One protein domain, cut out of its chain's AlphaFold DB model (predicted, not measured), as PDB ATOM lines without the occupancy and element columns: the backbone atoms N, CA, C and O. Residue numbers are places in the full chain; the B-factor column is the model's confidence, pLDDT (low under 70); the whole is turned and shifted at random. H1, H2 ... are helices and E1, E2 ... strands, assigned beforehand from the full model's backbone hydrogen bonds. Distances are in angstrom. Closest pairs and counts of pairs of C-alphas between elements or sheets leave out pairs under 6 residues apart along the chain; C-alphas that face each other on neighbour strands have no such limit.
ATOM      1  N   SER A  41     157.861 126.525 101.571       88.69
ATOM      2  CA  SER A  41     158.417 125.787 100.428       88.69
ATOM      3  C   SER A  41     157.416 124.830  99.794       88.69
ATOM      4  O   SER A  41     156.502 124.334 100.455       88.69
ATOM      5  N   HIS A  42     157.604 124.523  98.510       90.69
ATOM      6  CA  HIS A  42     156.753 123.617  97.726       90.69
ATOM      7  C   HIS A  42     157.004 122.131  98.047       90.69
ATOM      8  O   HIS A  42     157.189 121.301  97.163       90.69
ATOM      9  N   ILE A  43     157.006 121.768  99.335       93.56
ATOM     10  CA  ILE A  43     157.226 120.381  99.776       93.56
ATOM     11  C   ILE A  43     156.122 119.462  99.238       93.56
ATOM     12  O   ILE A  43     156.421 118.337  98.856       93.56
ATOM     13  N   THR A  44     154.871 119.935  99.169       95.38
ATOM     14  CA  THR A  44     153.748 119.168  98.608       95.38
ATOM     15  C   THR A  44     154.018 118.753  97.158       95.38
ATOM     16  O   THR A  44     153.897 117.573  96.834       95.38
ATOM     17  N   GLU A  45     154.475 119.686  96.314       94.56
ATOM     18  CA  GLU A  45     154.854 119.392  94.924       94.56
ATOM     19  C   GLU A  45     156.030 118.414  94.885       94.56
ATOM     20  O   GLU A  45     155.940 117.374  94.240       94.56
ATOM     21  N   GLY A  46     157.080 118.660  95.678       94.31
ATOM     22  CA  GLY A  46     158.223 117.749  95.784       94.31
ATOM     23  C   GLY A  46     157.839 116.319  96.196       94.31
ATOM     24  O   GLY A  46     158.396 115.359  95.666       94.31
ATOM     25  N   PHE A  47     156.861 116.154  97.091       95.81
ATOM     26  CA  PHE A  47     156.325 114.846  97.482       95.81
ATOM     27  C   PHE A  47     155.603 114.148  96.334       95.81
ATOM     28  O   PHE A  47     155.802 112.953  96.117       95.81
ATOM     29  N   SER A  48     154.760 114.889  95.616       96.38
ATOM     30  CA  SER A  48     154.014 114.355  94.482       96.38
ATOM     31  C   SER A  48     154.950 113.888  93.365       96.38
ATOM     32  O   SER A  48     154.831 112.764  92.879       96.38
ATOM     33  N   THR A  49     155.965 114.698  93.062       95.94
ATOM     34  CA  THR A  49     157.009 114.401  92.088       95.94
ATOM     35  C   THR A  49     157.831 113.191  92.523       95.94
ATOM     36  O   THR A  49     158.077 112.293  91.723       95.94
ATOM     37  N   ALA A  50     158.200 113.095  93.804       96.25
ATOM     38  CA  ALA A  50     158.913 111.931  94.324       96.25
ATOM     39  C   ALA A  50     158.088 110.636  94.207       96.25
ATOM     40  O   ALA A  50     158.626 109.611  93.789       96.25
ATOM     41  N   LEU A  51     156.789 110.667  94.536       96.38
ATOM     42  CA  LEU A  51     155.894 109.515  94.365       96.38
ATOM     43  C   LEU A  51     155.797 109.086  92.902       96.38
ATOM     44  O   LEU A  51     155.901 107.897  92.615       96.38
ATOM     45  N   GLN A  52     155.666 110.049  91.990       95.31
ATOM     46  CA  GLN A  52     155.634 109.779  90.558       95.31
ATOM     47  C   GLN A  52     156.935 109.126  90.074       95.31
ATOM     48  O   GLN A  52     156.890 108.111  89.388       95.31
ATOM     49  N   VAL A  53     158.094 109.608  90.537       94.12
ATOM     50  CA  VAL A  53     159.391 108.975  90.250       94.12
ATOM     51  C   VAL A  53     159.429 107.522  90.743       94.12
ATOM     52  O   VAL A  53     159.933 106.644  90.040       94.12
ATOM     53  N   PHE A  54     158.889 107.221  91.929       94.12
ATOM     54  CA  PHE A  54     158.809 105.833  92.398       94.12
ATOM     55  C   PHE A  54     157.916 104.958  91.520       94.12
ATOM     56  O   PHE A  54     158.245 103.783  91.331       94.12
ATOM     57  N   ASP A  55     156.822 105.496  90.989       93.25
ATOM     58  CA  ASP A  55     155.939 104.762  90.080       93.25
ATOM     59  C   ASP A  55     156.627 104.476  88.753       93.25
ATOM     60  O   ASP A  55     156.637 103.327  88.315       93.25
ATOM     61  N   ASP A  56     157.304 105.471  88.183       91.62
ATOM     62  CA  ASP A  56     158.056 105.327  86.938       91.62
ATOM     63  C   ASP A  56     159.140 104.246  87.071       91.62
ATOM     64  O   ASP A  56     159.276 103.371  86.212       91.62
ATOM     65  N   PHE A  57     159.881 104.233  88.188       89.44
ATOM     66  CA  PHE A  57     160.869 103.180  88.456       89.44
ATOM     67  C   PHE A  57     160.248 101.819  88.735       89.44
ATOM     68  O   PHE A  57     160.880 100.797  88.457       89.44
ATOM     69  N   THR A  58     159.047 101.786  89.305       88.62
ATOM     70  CA  THR A  58     158.319 100.539  89.527       88.62
ATOM     71  C   THR A  58     157.903  99.948  88.179       88.62
ATOM     72  O   THR A  58     158.299  98.824  87.877       88.62
ATOM     73  N   ALA A  59     157.267 100.744  87.314       87.62
ATOM     74  CA  ALA A  59     156.868 100.344  85.966       87.62
ATOM     75  C   ALA A  59     158.071  99.939  85.091       87.62
ATOM     76  O   ALA A  59     158.047  98.912  84.412       87.62
ATOM     77  N   LEU A  60     159.176 100.694  85.140       85.06
ATOM     78  CA  LEU A  60     160.391 100.372  84.382       85.06
ATOM     79  C   LEU A  60     160.997  99.020  84.796       85.06
ATOM     80  O   LEU A  60     161.511  98.275  83.957       85.06
ATOM     81  N   ARG A  61     160.944  98.690  86.091       80.38
ATOM     82  CA  ARG A  61     161.477  97.431  86.630       80.38
ATOM     83  C   ARG A  61     160.565  96.246  86.357       80.38
ATOM     84  O   ARG A  61     161.087  95.185  86.019       80.38
ATOM     85  N   GLU A  62     159.248  96.429  86.442       77.44
ATOM     86  CA  GLU A  62     158.261  95.421  86.034       77.44
ATOM     87  C   GLU A  62     158.478  94.993  84.578       77.44
ATOM     88  O   GLU A  62     158.509  93.799  84.285       77.44
ATOM     89  N   ASN A  63     158.757  95.957  83.694       69.94
ATOM     90  CA  ASN A  63     159.006  95.702  82.275       69.94
ATOM     91  C   ASN A  63     160.345  94.996  81.981       69.94
ATOM     92  O   ASN A  63     160.487  94.394  80.920       69.94
ATOM     93  N   THR A  64     161.331  95.070  82.885       70.62
ATOM     94  CA  THR A  64     162.708  94.609  82.607       70.62
ATOM     95  C   THR A  64     163.083  93.318  83.349       70.62
ATOM     96  O   THR A  64     163.836  92.511  82.808       70.62
ATOM     97  N   ALA A  65     162.587  93.085  84.573       61.31
ATOM     98  CA  ALA A  65     162.838  91.852  85.332       61.31
ATOM     99  C   ALA A  65     161.893  91.711  86.544       61.31
ATOM    100  O   ALA A  65     162.133  92.293  87.607       61.31
ATOM    101  N   SER A  66     160.870  90.856  86.434       57.44
ATOM    102  CA  SER A  66     159.848  90.635  87.476       57.44
ATOM    103  C   SER A  66     160.401  90.149  88.829       57.44
ATOM    104  O   SER A  66     159.851  90.481  89.875       57.44
ATOM    105  N   ASN A  67     161.530  89.427  88.849       57.16
ATOM    106  CA  ASN A  67     162.113  88.876  90.083       57.16
ATOM    107  C   ASN A  67     162.942  89.876  90.922       57.16
ATOM    108  O   ASN A  67     163.225  89.602  92.087       57.16
ATOM    109  N   ILE A  68     163.342  91.036  90.380       59.94
ATOM    110  CA  ILE A  68     164.177  92.023  91.107       59.94
ATOM    111  C   ILE A  68     163.315  93.026  91.898       59.94
ATOM    112  O   ILE A  68     163.763  93.600  92.898       59.94
ATOM    113  N   MET A  69     162.052  93.204  91.499       54.78
ATOM    114  CA  MET A  69     161.126  94.166  92.103       54.78
ATOM    115  C   MET A  69     160.891  93.898  93.600       54.78
ATOM    116  O   MET A  69     160.888  94.838  94.393       54.78
ATOM    117  N   ALA A  70     160.804  92.626  94.005       57.38
ATOM    118  CA  ALA A  70     160.523  92.229  95.387       57.38
ATOM    119  C   ALA A  70     161.652  92.545  96.390       57.38
ATOM    120  O   ALA A  70     161.424  92.497  97.596       57.38
ATOM    121  N   LYS A  71     162.871  92.871  95.928       68.56
ATOM    122  CA  LYS A  71     164.045  93.026  96.809       68.56
ATOM    123  C   LYS A  71     164.561  94.460  96.940       68.56
ATOM    124  O   LYS A  71     165.498  94.696  97.700       68.56
ATOM    125  N   THR A  72     164.001  95.433  96.221       83.69
ATOM    126  CA  THR A  72     164.564  96.789  96.273       83.69
ATOM    127  C   THR A  72     163.967  97.612  97.404       83.69
ATOM    128  O   THR A  72     162.772  97.902  97.404       83.69
ATOM    129  N   THR A  73     164.815  98.066  98.324       90.06
ATOM    130  CA  THR A  73     164.424  99.050  99.333       90.06
ATOM    131  C   THR A  73     164.261 100.428  98.691       90.06
ATOM    132  O   THR A  73     165.078 100.864  97.877       90.06
ATOM    133  N   LYS A  74     163.177 101.121  99.039       93.69
ATOM    134  CA  LYS A  74     162.884 102.479  98.570       93.69
ATOM    135  C   LYS A  74     163.184 103.452  99.702       93.69
ATOM    136  O   LYS A  74     162.745 103.224 100.828       93.69
ATOM    137  N   HIS A  75     163.920 104.517  99.409       95.50
ATOM    138  CA  HIS A  75     164.248 105.563 100.375       95.50
ATOM    139  C   HIS A  75     163.944 106.927  99.769       95.50
ATOM    140  O   HIS A  75     164.350 107.202  98.642       95.50
ATOM    141  N   CYS A  76     163.250 107.773 100.523       97.00
ATOM    142  CA  CYS A  76     162.968 109.155 100.166       97.00
ATOM    143  C   CYS A  76     163.471 110.054 101.295       97.00
ATOM    144  O   CYS A  76     163.090 109.864 102.448       97.00
ATOM    145  N   ILE A  77     164.335 111.016 100.977       96.06
ATOM    146  CA  ILE A  77     164.930 111.918 101.967       96.06
ATOM    147  C   ILE A  77     164.473 113.338 101.653       96.06
ATOM    148  O   ILE A  77     164.815 113.880 100.604       96.06
ATOM    149  N   LEU A  78     163.724 113.945 102.571       95.50
ATOM    150  CA  LEU A  78     163.395 115.364 102.519       95.50
ATOM    151  C   LEU A  78     164.508 116.168 103.189       95.50
ATOM    152  O   LEU A  78     164.807 115.954 104.362       95.50
ATOM    153  N   ILE A  79     165.073 117.131 102.462       93.38
ATOM    154  CA  ILE A  79     165.975 118.143 103.013       93.38
ATOM    155  C   ILE A  79     165.275 119.494 102.890       93.38
ATOM    156  O   ILE A  79     165.040 119.967 101.783       93.38
ATOM    157  N   CYS A  80     164.920 120.114 104.012       91.50
ATOM    158  CA  CYS A  80     164.177 121.376 104.008       91.50
ATOM    159  C   CYS A  80     164.606 122.295 105.151       91.50
ATOM    160  O   CYS A  80     165.027 121.828 106.204       91.50
ATOM    161  N   ASN A  81     164.450 123.607 104.965       89.56
ATOM    162  CA  ASN A  81     164.686 124.617 106.002       89.56
ATOM    163  C   ASN A  81     163.401 125.387 106.372       89.56
ATOM    164  O   ASN A  81     163.454 126.343 107.137       89.56
ATOM    165  N   SER A  82     162.246 125.007 105.841       88.81
ATOM    166  CA  SER A  82     161.002 125.785 105.903       88.81
ATOM    167  C   SER A  82     159.796 124.842 105.937       88.81
ATOM    168  O   SER A  82     159.901 123.703 105.479       88.81
ATOM    169  N   PRO A  83     158.655 125.284 106.494       90.31
ATOM    170  CA  PRO A  83     157.406 124.545 106.423       90.31
ATOM    171  C   PRO A  83     156.865 124.524 104.982       90.31
ATOM    172  O   PRO A  83     157.271 125.338 104.147       90.31
ATOM    173  N   PRO A  84     155.933 123.611 104.675       91.50
ATOM    174  CA  PRO A  84     155.261 123.562 103.393       91.50
ATOM    175  C   PRO A  84     154.338 124.771 103.239       91.50
ATOM    176  O   PRO A  84     153.798 125.277 104.223       91.50
ATOM    177  N   TYR A  85     154.081 125.183 102.000       90.12
ATOM    178  CA  TYR A  85     152.886 125.976 101.721       90.12
ATOM    179  C   TYR A  85     151.626 125.179 102.069       90.12
ATOM    180  O   TYR A  85     151.552 123.972 101.831       90.12
ATOM    181  N   SER A  86     150.595 125.870 102.554       89.69
ATOM    182  CA  SER A  86     149.260 125.303 102.791       89.69
ATOM    183  C   SER A  86     148.472 125.127 101.486       89.69
ATOM    184  O   SER A  86     147.312 125.525 101.390       89.69
ATOM    185  N   VAL A  87     149.115 124.555 100.468       90.25
ATOM    186  CA  VAL A  87     148.554 124.307  99.137       90.25
ATOM    187  C   VAL A  87     148.577 122.815  98.827       90.25
ATOM    188  O   VAL A  87     149.411 122.057  99.331       90.25
ATOM    189  N   GLN A  88     147.612 122.398  98.016       94.44
ATOM    190  CA  GLN A  88     147.560 121.058  97.441       94.44
ATOM    191  C   GLN A  88     148.492 120.954  96.233       94.44
ATOM    192  O   GLN A  88     148.903 121.975  95.688       94.44
ATOM    193  N   THR A  89     148.774 119.725  95.816       94.62
ATOM    194  CA  THR A  89     149.523 119.438  94.587       94.62
ATOM    195  C   THR A  89     148.781 119.968  93.365       94.62
ATOM    196  O   THR A  89     147.581 119.713  93.220       94.62
ATOM    197  N   LEU A  90     149.491 120.646  92.472       92.75
ATOM    198  CA  LEU A  90     148.977 121.209  91.229       92.75
ATOM    199  C   LEU A  90     149.714 120.663  90.005       92.75
ATOM    200  O   LEU A  90     149.060 120.416  88.995       92.75
ATOM    201  N   GLU A  91     151.034 120.458  90.083       90.25
ATOM    202  CA  GLU A  91     151.846 120.145  88.898       90.25
ATOM    203  C   GLU A  91     151.813 118.661  88.521       90.25
ATOM    204  O   GLU A  91     151.862 118.315  87.339       90.25
ATOM    205  N   SER A  92     151.698 117.760  89.502       89.44
ATOM    206  CA  SER A  92     151.603 116.328  89.207       89.44
ATOM    207  C   SER A  92     150.208 115.952  88.713       89.44
ATOM    208  O   SER A  92     149.223 116.069  89.442       89.44
ATOM    209  N   GLN A  93     150.130 115.399  87.502       90.00
ATOM    210  CA  GLN A  93     148.871 114.940  86.911       90.00
ATOM    211  C   GLN A  93     148.207 113.816  87.726       90.00
ATOM    212  O   GLN A  93     146.987 113.790  87.867       90.00
ATOM    213  N   THR A  94     149.002 112.891  88.272       94.06
ATOM    214  CA  THR A  94     148.507 111.712  89.008       94.06
ATOM    215  C   THR A  94     148.077 112.055  90.433       94.06
ATOM    216  O   THR A  94     147.155 111.446  90.971       94.06
ATOM    217  N   TYR A  95     148.743 113.033  91.050       96.00
ATOM    218  CA  TYR A  95     148.561 113.389  92.461       96.00
ATOM    219  C   TYR A  95     147.891 114.751  92.667       96.00
ATOM    220  O   TYR A  95     147.835 115.242  93.797       96.00
ATOM    221  N   SER A  96     147.374 115.354  91.595       95.69
ATOM    222  CA  SER A  96     146.714 116.658  91.628       95.69
ATOM    223  C   SER A  96     145.575 116.689  92.653       95.69
ATOM    224  O   SER A  96     144.800 115.741  92.786       95.69
ATOM    225  N   GLY A  97     145.485 117.782  93.411       95.44
ATOM    226  CA  GLY A  97     144.470 117.977  94.448       95.44
ATOM    227  C   GLY A  97     144.762 117.288  95.785       95.44
ATOM    228  O   GLY A  97     144.033 117.504  96.755       95.44
ATOM    229  N   LEU A  98     145.832 116.493  95.898       96.69
ATOM    230  CA  LEU A  98     146.205 115.875  97.171       96.69
ATOM    231  C   LEU A  98     147.029 116.825  98.046       96.69
ATOM    232  O   LEU A  98     147.937 117.518  97.580       96.69
ATOM    233  N   LYS A  99     146.724 116.812  99.348       96.19
ATOM    234  CA  LYS A  99     147.506 117.481 100.397       96.19
ATOM    235  C   LYS A  99     148.673 116.612 100.855       96.19
ATOM    236  O   LYS A  99     148.623 115.387 100.743       96.19
ATOM    237  N   ILE A 100     149.669 117.257 101.459       96.12
ATOM    238  CA  ILE A 100     150.890 116.610 101.952       96.12
ATOM    239  C   ILE A 100     150.615 115.418 102.883       96.12
ATOM    240  O   ILE A 100     151.218 114.369 102.683       96.12
ATOM    241  N   ASP A 101     149.644 115.519 103.795       95.44
ATOM    242  CA  ASP A 101     149.276 114.439 104.724       95.44
ATOM    243  C   ASP A 101     148.870 113.148 103.973       95.44
ATOM    244  O   ASP A 101     149.281 112.041 104.331       95.44
ATOM    245  N   ARG A 102     148.116 113.263 102.862       96.62
ATOM    246  CA  ARG A 102     147.728 112.094 102.050       96.62
ATOM    247  C   ARG A 102     148.904 111.547 101.243       96.62
ATOM    248  O   ARG A 102     149.016 110.332 101.099       96.62
ATOM    249  N   LEU A 103     149.777 112.417 100.733       97.19
ATOM    250  CA  LEU A 103     150.997 111.996 100.037       97.19
ATOM    251  C   LEU A 103     151.950 111.256 100.988       97.19
ATOM    252  O   LEU A 103     152.543 110.252 100.604       97.19
ATOM    253  N   ALA A 104     152.054 111.699 102.241       97.06
ATOM    254  CA  ALA A 104     152.820 111.017 103.276       97.06
ATOM    255  C   ALA A 104     152.251 109.622 103.571       97.06
ATOM    256  O   ALA A 104     152.998 108.645 103.546       97.06
ATOM    257  N   ALA A 105     150.930 109.501 103.731       97.06
ATOM    258  CA  ALA A 105     150.284 108.199 103.885       97.06
ATOM    259  C   ALA A 105     150.577 107.263 102.695       97.06
ATOM    260  O   ALA A 105     150.932 106.103 102.899       97.06
ATOM    261  N   LEU A 106     150.530 107.777 101.457       97.31
ATOM    262  CA  LEU A 106     150.880 107.014 100.251       97.31
ATOM    263  C   LEU A 106     152.341 106.532 100.251       97.31
ATOM    264  O   LEU A 106     152.605 105.410  99.814       97.31
ATOM    265  N   MET A 107     153.290 107.326 100.762       96.25
ATOM    266  CA  MET A 107     154.684 106.881 100.928       96.25
ATOM    267  C   MET A 107     154.764 105.649 101.841       96.25
ATOM    268  O   MET A 107     155.452 104.679 101.512       96.25
ATOM    269  N   SER A 108     154.020 105.659 102.952       95.56
ATOM    270  CA  SER A 108     153.944 104.526 103.881       95.56
ATOM    271  C   SER A 108     153.303 103.296 103.236       95.56
ATOM    272  O   SER A 108     153.896 102.217 103.243       95.56
ATOM    273  N   GLU A 109     152.132 103.470 102.609       95.25
ATOM    274  CA  GLU A 109     151.371 102.409 101.928       95.25
ATOM    275  C   GLU A 109     152.213 101.704 100.847       95.25
ATOM    276  O   GLU A 109     152.079 100.501 100.621       95.25
ATOM    277  N   ARG A 110     153.137 102.434 100.209       93.31
ATOM    278  CA  ARG A 110     154.030 101.919  99.156       93.31
ATOM    279  C   ARG A 110     155.379 101.410  99.660       93.31
ATOM    280  O   ARG A 110     156.258 101.110  98.841       93.31
ATOM    281  N   ASN A 111     155.537 101.274 100.978       93.81
ATOM    282  CA  ASN A 111     156.759 100.817 101.643       93.81
ATOM    283  C   ASN A 111     157.992 101.668 101.283       93.81
ATOM    284  O   ASN A 111     159.088 101.146 101.059       93.81
ATOM    285  N   ILE A 112     157.816 102.989 101.194       96.00
ATOM    286  CA  ILE A 112     158.909 103.935 100.973       96.00
ATOM    287  C   ILE A 112     159.417 104.414 102.331       96.00
ATOM    288  O   ILE A 112     158.687 105.012 103.120       96.00
ATOM    289  N   ASN A 113     160.698 104.169 102.612       96.56
ATOM    290  CA  ASN A 113     161.336 104.659 103.827       96.56
ATOM    291  C   ASN A 113     161.565 106.167 103.715       96.56
ATOM    292  O   ASN A 113     162.520 106.617 103.077       96.56
ATOM    293  N   PHE A 114     160.683 106.944 104.332       97.50
ATOM    294  CA  PHE A 114     160.794 108.393 104.373       97.50
ATOM    295  C   PHE A 114     161.692 108.860 105.528       97.50
ATOM    296  O   PHE A 114     161.580 108.370 106.647       97.50
ATOM    297  N   SER A 115     162.614 109.780 105.255       97.00
ATOM    298  CA  SER A 115     163.540 110.379 106.227       97.00
ATOM    299  C   SER A 115     163.593 111.895 106.049       97.00
ATOM    300  O   SER A 115     163.373 112.398 104.948       97.00
ATOM    301  N   ILE A 116     163.896 112.631 107.119       96.50
ATOM    302  CA  ILE A 116     163.880 114.100 107.127       96.50
ATOM    303  C   ILE A 116     165.183 114.645 107.692       96.50
ATOM    304  O   ILE A 116     165.541 114.323 108.828       96.50
ATOM    305  N   PHE A 117     165.822 115.548 106.948       95.06
ATOM    306  CA  PHE A 117     166.925 116.390 107.404       95.06
ATOM    307  C   PHE A 117     166.512 117.859 107.362       95.06
ATOM    308  O   PHE A 117     166.072 118.377 106.338       95.06
ATOM    309  N   SER A 118     166.690 118.559 108.476       93.81
ATOM    310  CA  SER A 118     166.451 119.998 108.543       93.81
ATOM    311  C   SER A 118     167.481 120.662 109.450       93.81
ATOM    312  O   SER A 118     167.785 120.127 110.516       93.81
ATOM    313  N   PRO A 119     168.014 121.845 109.102       92.25
ATOM    314  CA  PRO A 119     168.907 122.586 109.987       92.25
ATOM    315  C   PRO A 119     168.178 123.169 111.213       92.25
ATOM    316  O   PRO A 119     168.822 123.684 112.129       92.25
ATOM    317  N   ARG A 120     166.839 123.094 111.254       91.88
ATOM    318  CA  ARG A 120     165.996 123.581 112.355       91.88
ATOM    319  C   ARG A 120     164.960 122.536 112.770       91.88
ATOM    320  O   ARG A 120     164.441 121.789 111.942       91.88
ATOM    321  N   LYS A 121     164.601 122.514 114.053       93.19
ATOM    322  CA  LYS A 121     163.509 121.673 114.569       93.19
ATOM    323  C   LYS A 121     162.172 122.362 114.324       93.19
ATOM    324  O   LYS A 121     161.984 123.502 114.740       93.19
ATOM    325  N   MET A 122     161.253 121.673 113.659       93.44
ATOM    326  CA  MET A 122     159.939 122.203 113.298       93.44
ATOM    327  C   MET A 122     158.877 121.162 113.622       93.44
ATOM    328  O   MET A 122     158.995 120.035 113.155       93.44
ATOM    329  N   SER A 123     157.846 121.533 114.384       93.38
ATOM    330  CA  SER A 123     156.787 120.618 114.849       93.38
ATOM    331  C   SER A 123     156.113 119.849 113.709       93.38
ATOM    332  O   SER A 123     155.926 118.641 113.807       93.38
ATOM    333  N   PHE A 124     155.831 120.527 112.595       94.31
ATOM    334  CA  PHE A 124     155.242 119.918 111.400       94.31
ATOM    335  C   PHE A 124     156.062 118.727 110.864       94.31
ATOM    336  O   PHE A 124     155.471 117.742 110.436       94.31
ATOM    337  N   LEU A 125     157.400 118.774 110.924       95.94
ATOM    338  CA  LEU A 125     158.245 117.694 110.400       95.94
ATOM    339  C   LEU A 125     158.105 116.406 111.216       95.94
ATOM    340  O   LEU A 125     158.197 115.321 110.654       95.94
ATOM    341  N   TYR A 126     157.847 116.519 112.521       96.25
ATOM    342  CA  TYR A 126     157.572 115.365 113.379       96.25
ATOM    343  C   TYR A 126     156.257 114.693 112.967       96.25
ATOM    344  O   TYR A 126     156.254 113.497 112.691       96.25
ATOM    345  N   LYS A 127     155.185 115.486 112.809       95.88
ATOM    346  CA  LYS A 127     153.879 115.004 112.328       95.88
ATOM    347  C   LYS A 127     153.994 114.355 110.948       95.88
ATOM    348  O   LYS A 127     153.514 113.247 110.753       95.88
ATOM    349  N   LEU A 128     154.684 115.011 110.015       96.50
ATOM    350  CA  LEU A 128     154.880 114.497 108.660       96.50
ATOM    351  C   LEU A 128     155.647 113.165 108.653       96.50
ATOM    352  O   LEU A 128     155.325 112.261 107.884       96.50
ATOM    353  N   TYR A 129     156.666 113.039 109.507       97.12
ATOM    354  CA  TYR A 129     157.424 111.800 109.650       97.12
ATOM    355  C   TYR A 129     156.538 110.653 110.158       97.12
ATOM    356  O   TYR A 129     156.563 109.569 109.574       97.12
ATOM    357  N   GLU A 130     155.704 110.890 111.169       96.25
ATOM    358  CA  GLU A 130     154.761 109.885 111.685       96.25
ATOM    359  C   GLU A 130     153.690 109.505 110.652       96.25
ATOM    360  O   GLU A 130     153.458 108.320 110.419       96.25
ATOM    361  N   GLU A 131     153.104 110.483 109.955       95.75
ATOM    362  CA  GLU A 131     152.115 110.246 108.887       95.75
ATOM    363  C   GLU A 131     152.687 109.430 107.726       95.75
ATOM    364  O   GLU A 131     151.976 108.657 107.084       95.75
ATOM    365  N   SER A 132     153.993 109.545 107.485       96.19
ATOM    366  CA  SER A 132     154.698 108.721 106.507       96.19
ATOM    367  C   SER A 132     155.020 107.301 106.990       96.19
ATOM    368  O   SER A 132     155.642 106.541 106.250       96.19
ATOM    369  N   GLY A 133     154.610 106.919 108.205       95.00
ATOM    370  CA  GLY A 133     154.873 105.615 108.825       95.00
ATOM    371  C   GLY A 133     156.191 105.535 109.599       95.00
ATOM    372  O   GLY A 133     156.730 104.442 109.782       95.00
ATOM    373  N   GLY A 134     156.763 106.676 109.986       94.38
ATOM    374  CA  GLY A 134     157.943 106.741 110.838       94.38
ATOM    375  C   GLY A 134     157.613 106.523 112.318       94.38
ATOM    376  O   GLY A 134     156.594 106.998 112.808       94.38
ATOM    377  N   ASP A 135     158.499 105.839 113.043       94.06
ATOM    378  CA  ASP A 135     158.442 105.720 114.506       94.06
ATOM    379  C   ASP A 135     159.250 106.863 115.132       94.06
ATOM    380  O   ASP A 135     160.488 106.891 115.068       94.06
ATOM    381  N   LEU A 136     158.543 107.855 115.676       93.06
ATOM    382  CA  LEU A 136     159.173 109.050 116.210       93.06
ATOM    383  C   LEU A 136     159.985 108.792 117.493       93.06
ATOM    384  O   LEU A 136     161.142 109.225 117.531       93.06
ATOM    385  N   PRO A 137     159.470 108.079 118.516       91.19
ATOM    386  CA  PRO A 137     160.279 107.659 119.658       91.19
ATOM    387  C   PRO A 137     161.583 106.968 119.249       91.19
ATOM    388  O   PRO A 137     162.655 107.335 119.734       91.19
ATOM    389  N   GLN A 138     161.523 106.017 118.312       89.62
ATOM    390  CA  GLN A 138     162.712 105.308 117.841       89.62
ATOM    391  C   GLN A 138     163.708 106.248 117.150       89.62
ATOM    392  O   GLN A 138     164.910 106.171 117.419       89.62
ATOM    393  N   ALA A 139     163.223 107.147 116.289       88.88
ATOM    394  CA  ALA A 139     164.067 108.093 115.565       88.88
ATOM    395  C   ALA A 139     164.755 109.106 116.496       88.88
ATOM    396  O   ALA A 139     165.883 109.510 116.229       88.88
ATOM    397  N   LEU A 140     164.109 109.497 117.600       88.44
ATOM    398  CA  LEU A 140     164.656 110.469 118.552       88.44
ATOM    399  C   LEU A 140     165.619 109.868 119.578       88.44
ATOM    400  O   LEU A 140     166.437 110.601 120.135       88.44
ATOM    401  N   ASN A 141     165.581 108.551 119.789       85.31
ATOM    402  CA  ASN A 141     166.522 107.861 120.676       85.31
ATOM    403  C   ASN A 141     167.973 107.902 120.170       85.31
ATOM    404  O   ASN A 141     168.901 107.684 120.947       85.31
ATOM    405  N   LYS A 142     168.188 108.184 118.879       80.94
ATOM    406  CA  LYS A 142     169.517 108.266 118.266       80.94
ATOM    407  C   LYS A 142     169.695 109.613 117.579       80.94
ATOM    408  O   LYS A 142     168.977 109.944 116.643       80.94
ATOM    409  N   ASN A 143     170.683 110.394 118.014       81.44
ATOM    410  CA  ASN A 143     170.997 111.670 117.376       81.44
ATOM    411  C   ASN A 143     172.143 111.510 116.366       81.44
ATOM    412  O   ASN A 143     173.304 111.383 116.746       81.44
ATOM    413  N   PHE A 144     171.805 111.555 115.078       86.94
ATOM    414  CA  PHE A 144     172.766 111.477 113.972       86.94
ATOM    415  C   PHE A 144     173.271 112.850 113.501       86.94
ATOM    416  O   PHE A 144     174.112 112.934 112.603       86.94
ATOM    417  N   ALA A 145     172.768 113.941 114.078       88.12
ATOM    418  CA  ALA A 145     173.170 115.282 113.696       88.12
ATOM    419  C   ALA A 145     174.517 115.676 114.317       88.12
ATOM    420  O   ALA A 145     174.771 115.463 115.501       88.12
ATOM    421  N   LYS A 146     175.367 116.342 113.526       87.69
ATOM    422  CA  LYS A 146     176.591 116.983 114.037       87.69
ATOM    423  C   LYS A 146     176.273 118.207 114.906       87.69
ATOM    424  O   LYS A 146     176.971 118.461 115.881       87.69
ATOM    425  N   ASP A 147     175.235 118.962 114.546       90.06
ATOM    426  CA  ASP A 147     174.740 120.114 115.304       90.06
ATOM    427  C   ASP A 147     173.418 119.745 115.994       90.06
ATOM    428  O   ASP A 147     172.478 119.288 115.350       90.06
ATOM    429  N   LYS A 148     173.321 119.996 117.306       88.50
ATOM    430  CA  LYS A 148     172.127 119.734 118.132       88.50
ATOM    431  C   LYS A 148     170.861 120.482 117.686       88.50
ATOM    432  O   LYS A 148     169.758 120.128 118.113       88.50
ATOM    433  N   ARG A 149     171.020 121.552 116.901       91.81
ATOM    434  CA  ARG A 149     169.921 122.355 116.344       91.81
ATOM    435  C   ARG A 149     169.292 121.699 115.121       91.81
ATOM    436  O   ARG A 149     168.123 121.959 114.845       91.81
ATOM    437  N   HIS A 150     170.044 120.843 114.430       93.75
ATOM    438  CA  HIS A 150     169.544 120.127 113.272       93.75
ATOM    439  C   HIS A 150     168.616 118.990 113.715       93.75
ATOM    440  O   HIS A 150     168.780 118.389 114.779       93.75
ATOM    441  N   LEU A 151     167.626 118.710 112.879       94.56
ATOM    442  CA  LEU A 151     166.712 117.591 112.984       94.56
ATOM    443  C   LEU A 151     167.117 116.539 111.953       94.56
ATOM    444  O   LEU A 151     167.223 116.846 110.767       94.56
ATOM    445  N   VAL A 152     167.334 115.311 112.417       94.56
ATOM    446  CA  VAL A 152     167.628 114.151 111.573       94.56
ATOM    447  C   VAL A 152     166.726 113.011 112.024       94.56
ATOM    448  O   VAL A 152     166.925 112.467 113.106       94.56
ATOM    449  N   LEU A 153     165.728 112.680 111.208       95.06
ATOM    450  CA  LEU A 153     164.813 111.558 111.420       95.06
ATOM    451  C   LEU A 153     165.083 110.523 110.329       95.06
ATOM    452  O   LEU A 153     164.903 110.814 109.146       95.06
ATOM    453  N   LEU A 154     165.563 109.343 110.720       94.50
ATOM    454  CA  LEU A 154     165.958 108.280 109.797       94.50
ATOM    455  C   LEU A 154     165.004 107.097 109.881       94.50
ATOM    456  O   LEU A 154     164.725 106.599 110.969       94.50
TER     457      LEU A 154
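This is residues 41 to 154 of the 252 residues of the protein "Mediator of RNA polymerase II transcription subunit 25" of Medioppia subpectinata (UniProt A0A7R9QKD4). A small three-stranded sheet has helices H1, H2 and H3 over one face, making two layers, while short H4 grazes the sheet by E3. Residues 62 to 68, at the far end of long H1, stick out. The printed part has 114 residues with four named helices and three named strands, ordered H1 E1 H2 E2 H3 H4 E3; the mixed sheet runs E1 E2 E3, and the class is mixed, helices and strands. It is compact, with a radius of gyration of the C-alphas of 15.0 A, and spans 45 by 31 by 19 A.

Start with E2, residues 112 to 118, 19.3 A long. E1 is residues 74 to 79, 16.6 A; E3, residues 151 to 153, ends at C-alpha 153, (164.813, 111.558, 111.420). Find C-alpha 43 at (157.226, 120.381, 99.776); from there H1 runs 31.4 A to residue 64. H2 is residues 100 to 109, H3 123 to 131, H4 136 to 140.

E1 and E2 are parallel at 18 degrees; look at N 76 and O 113, 2.9 A. E2 and E3 are antiparallel at 170 degrees, with N 151 and O 118 at 2.8 A. E1, H2 and E2 form a strand-helix-strand unit, parallel neighbours with a helix between, its crossover right-handed. H3 is on the sheet at a height of 9.3 A, on the same face as H2. H2 touches H3, closest at the C-alphas of Ala 105 and Glu 131, 5.7 A. H1 touches H2 with residues 43 to 51 alone, closest at the C-alphas of Thr 44 and Ile 100, 5.1 A, a shallow tilt of 28 degrees, the same way. H1 and H3 are apart. In H1, H2, H3 and H4 every O i to N i+4 pair is within hydrogen-bond range.

The farthest C-alphas, Asn 63 and Lys 148, are 45.1 A apart. The printed part has no cut; the link E1 to H2 is long, 20 residues. Confidence is under 70 at residue 63 and residues 65 to 71.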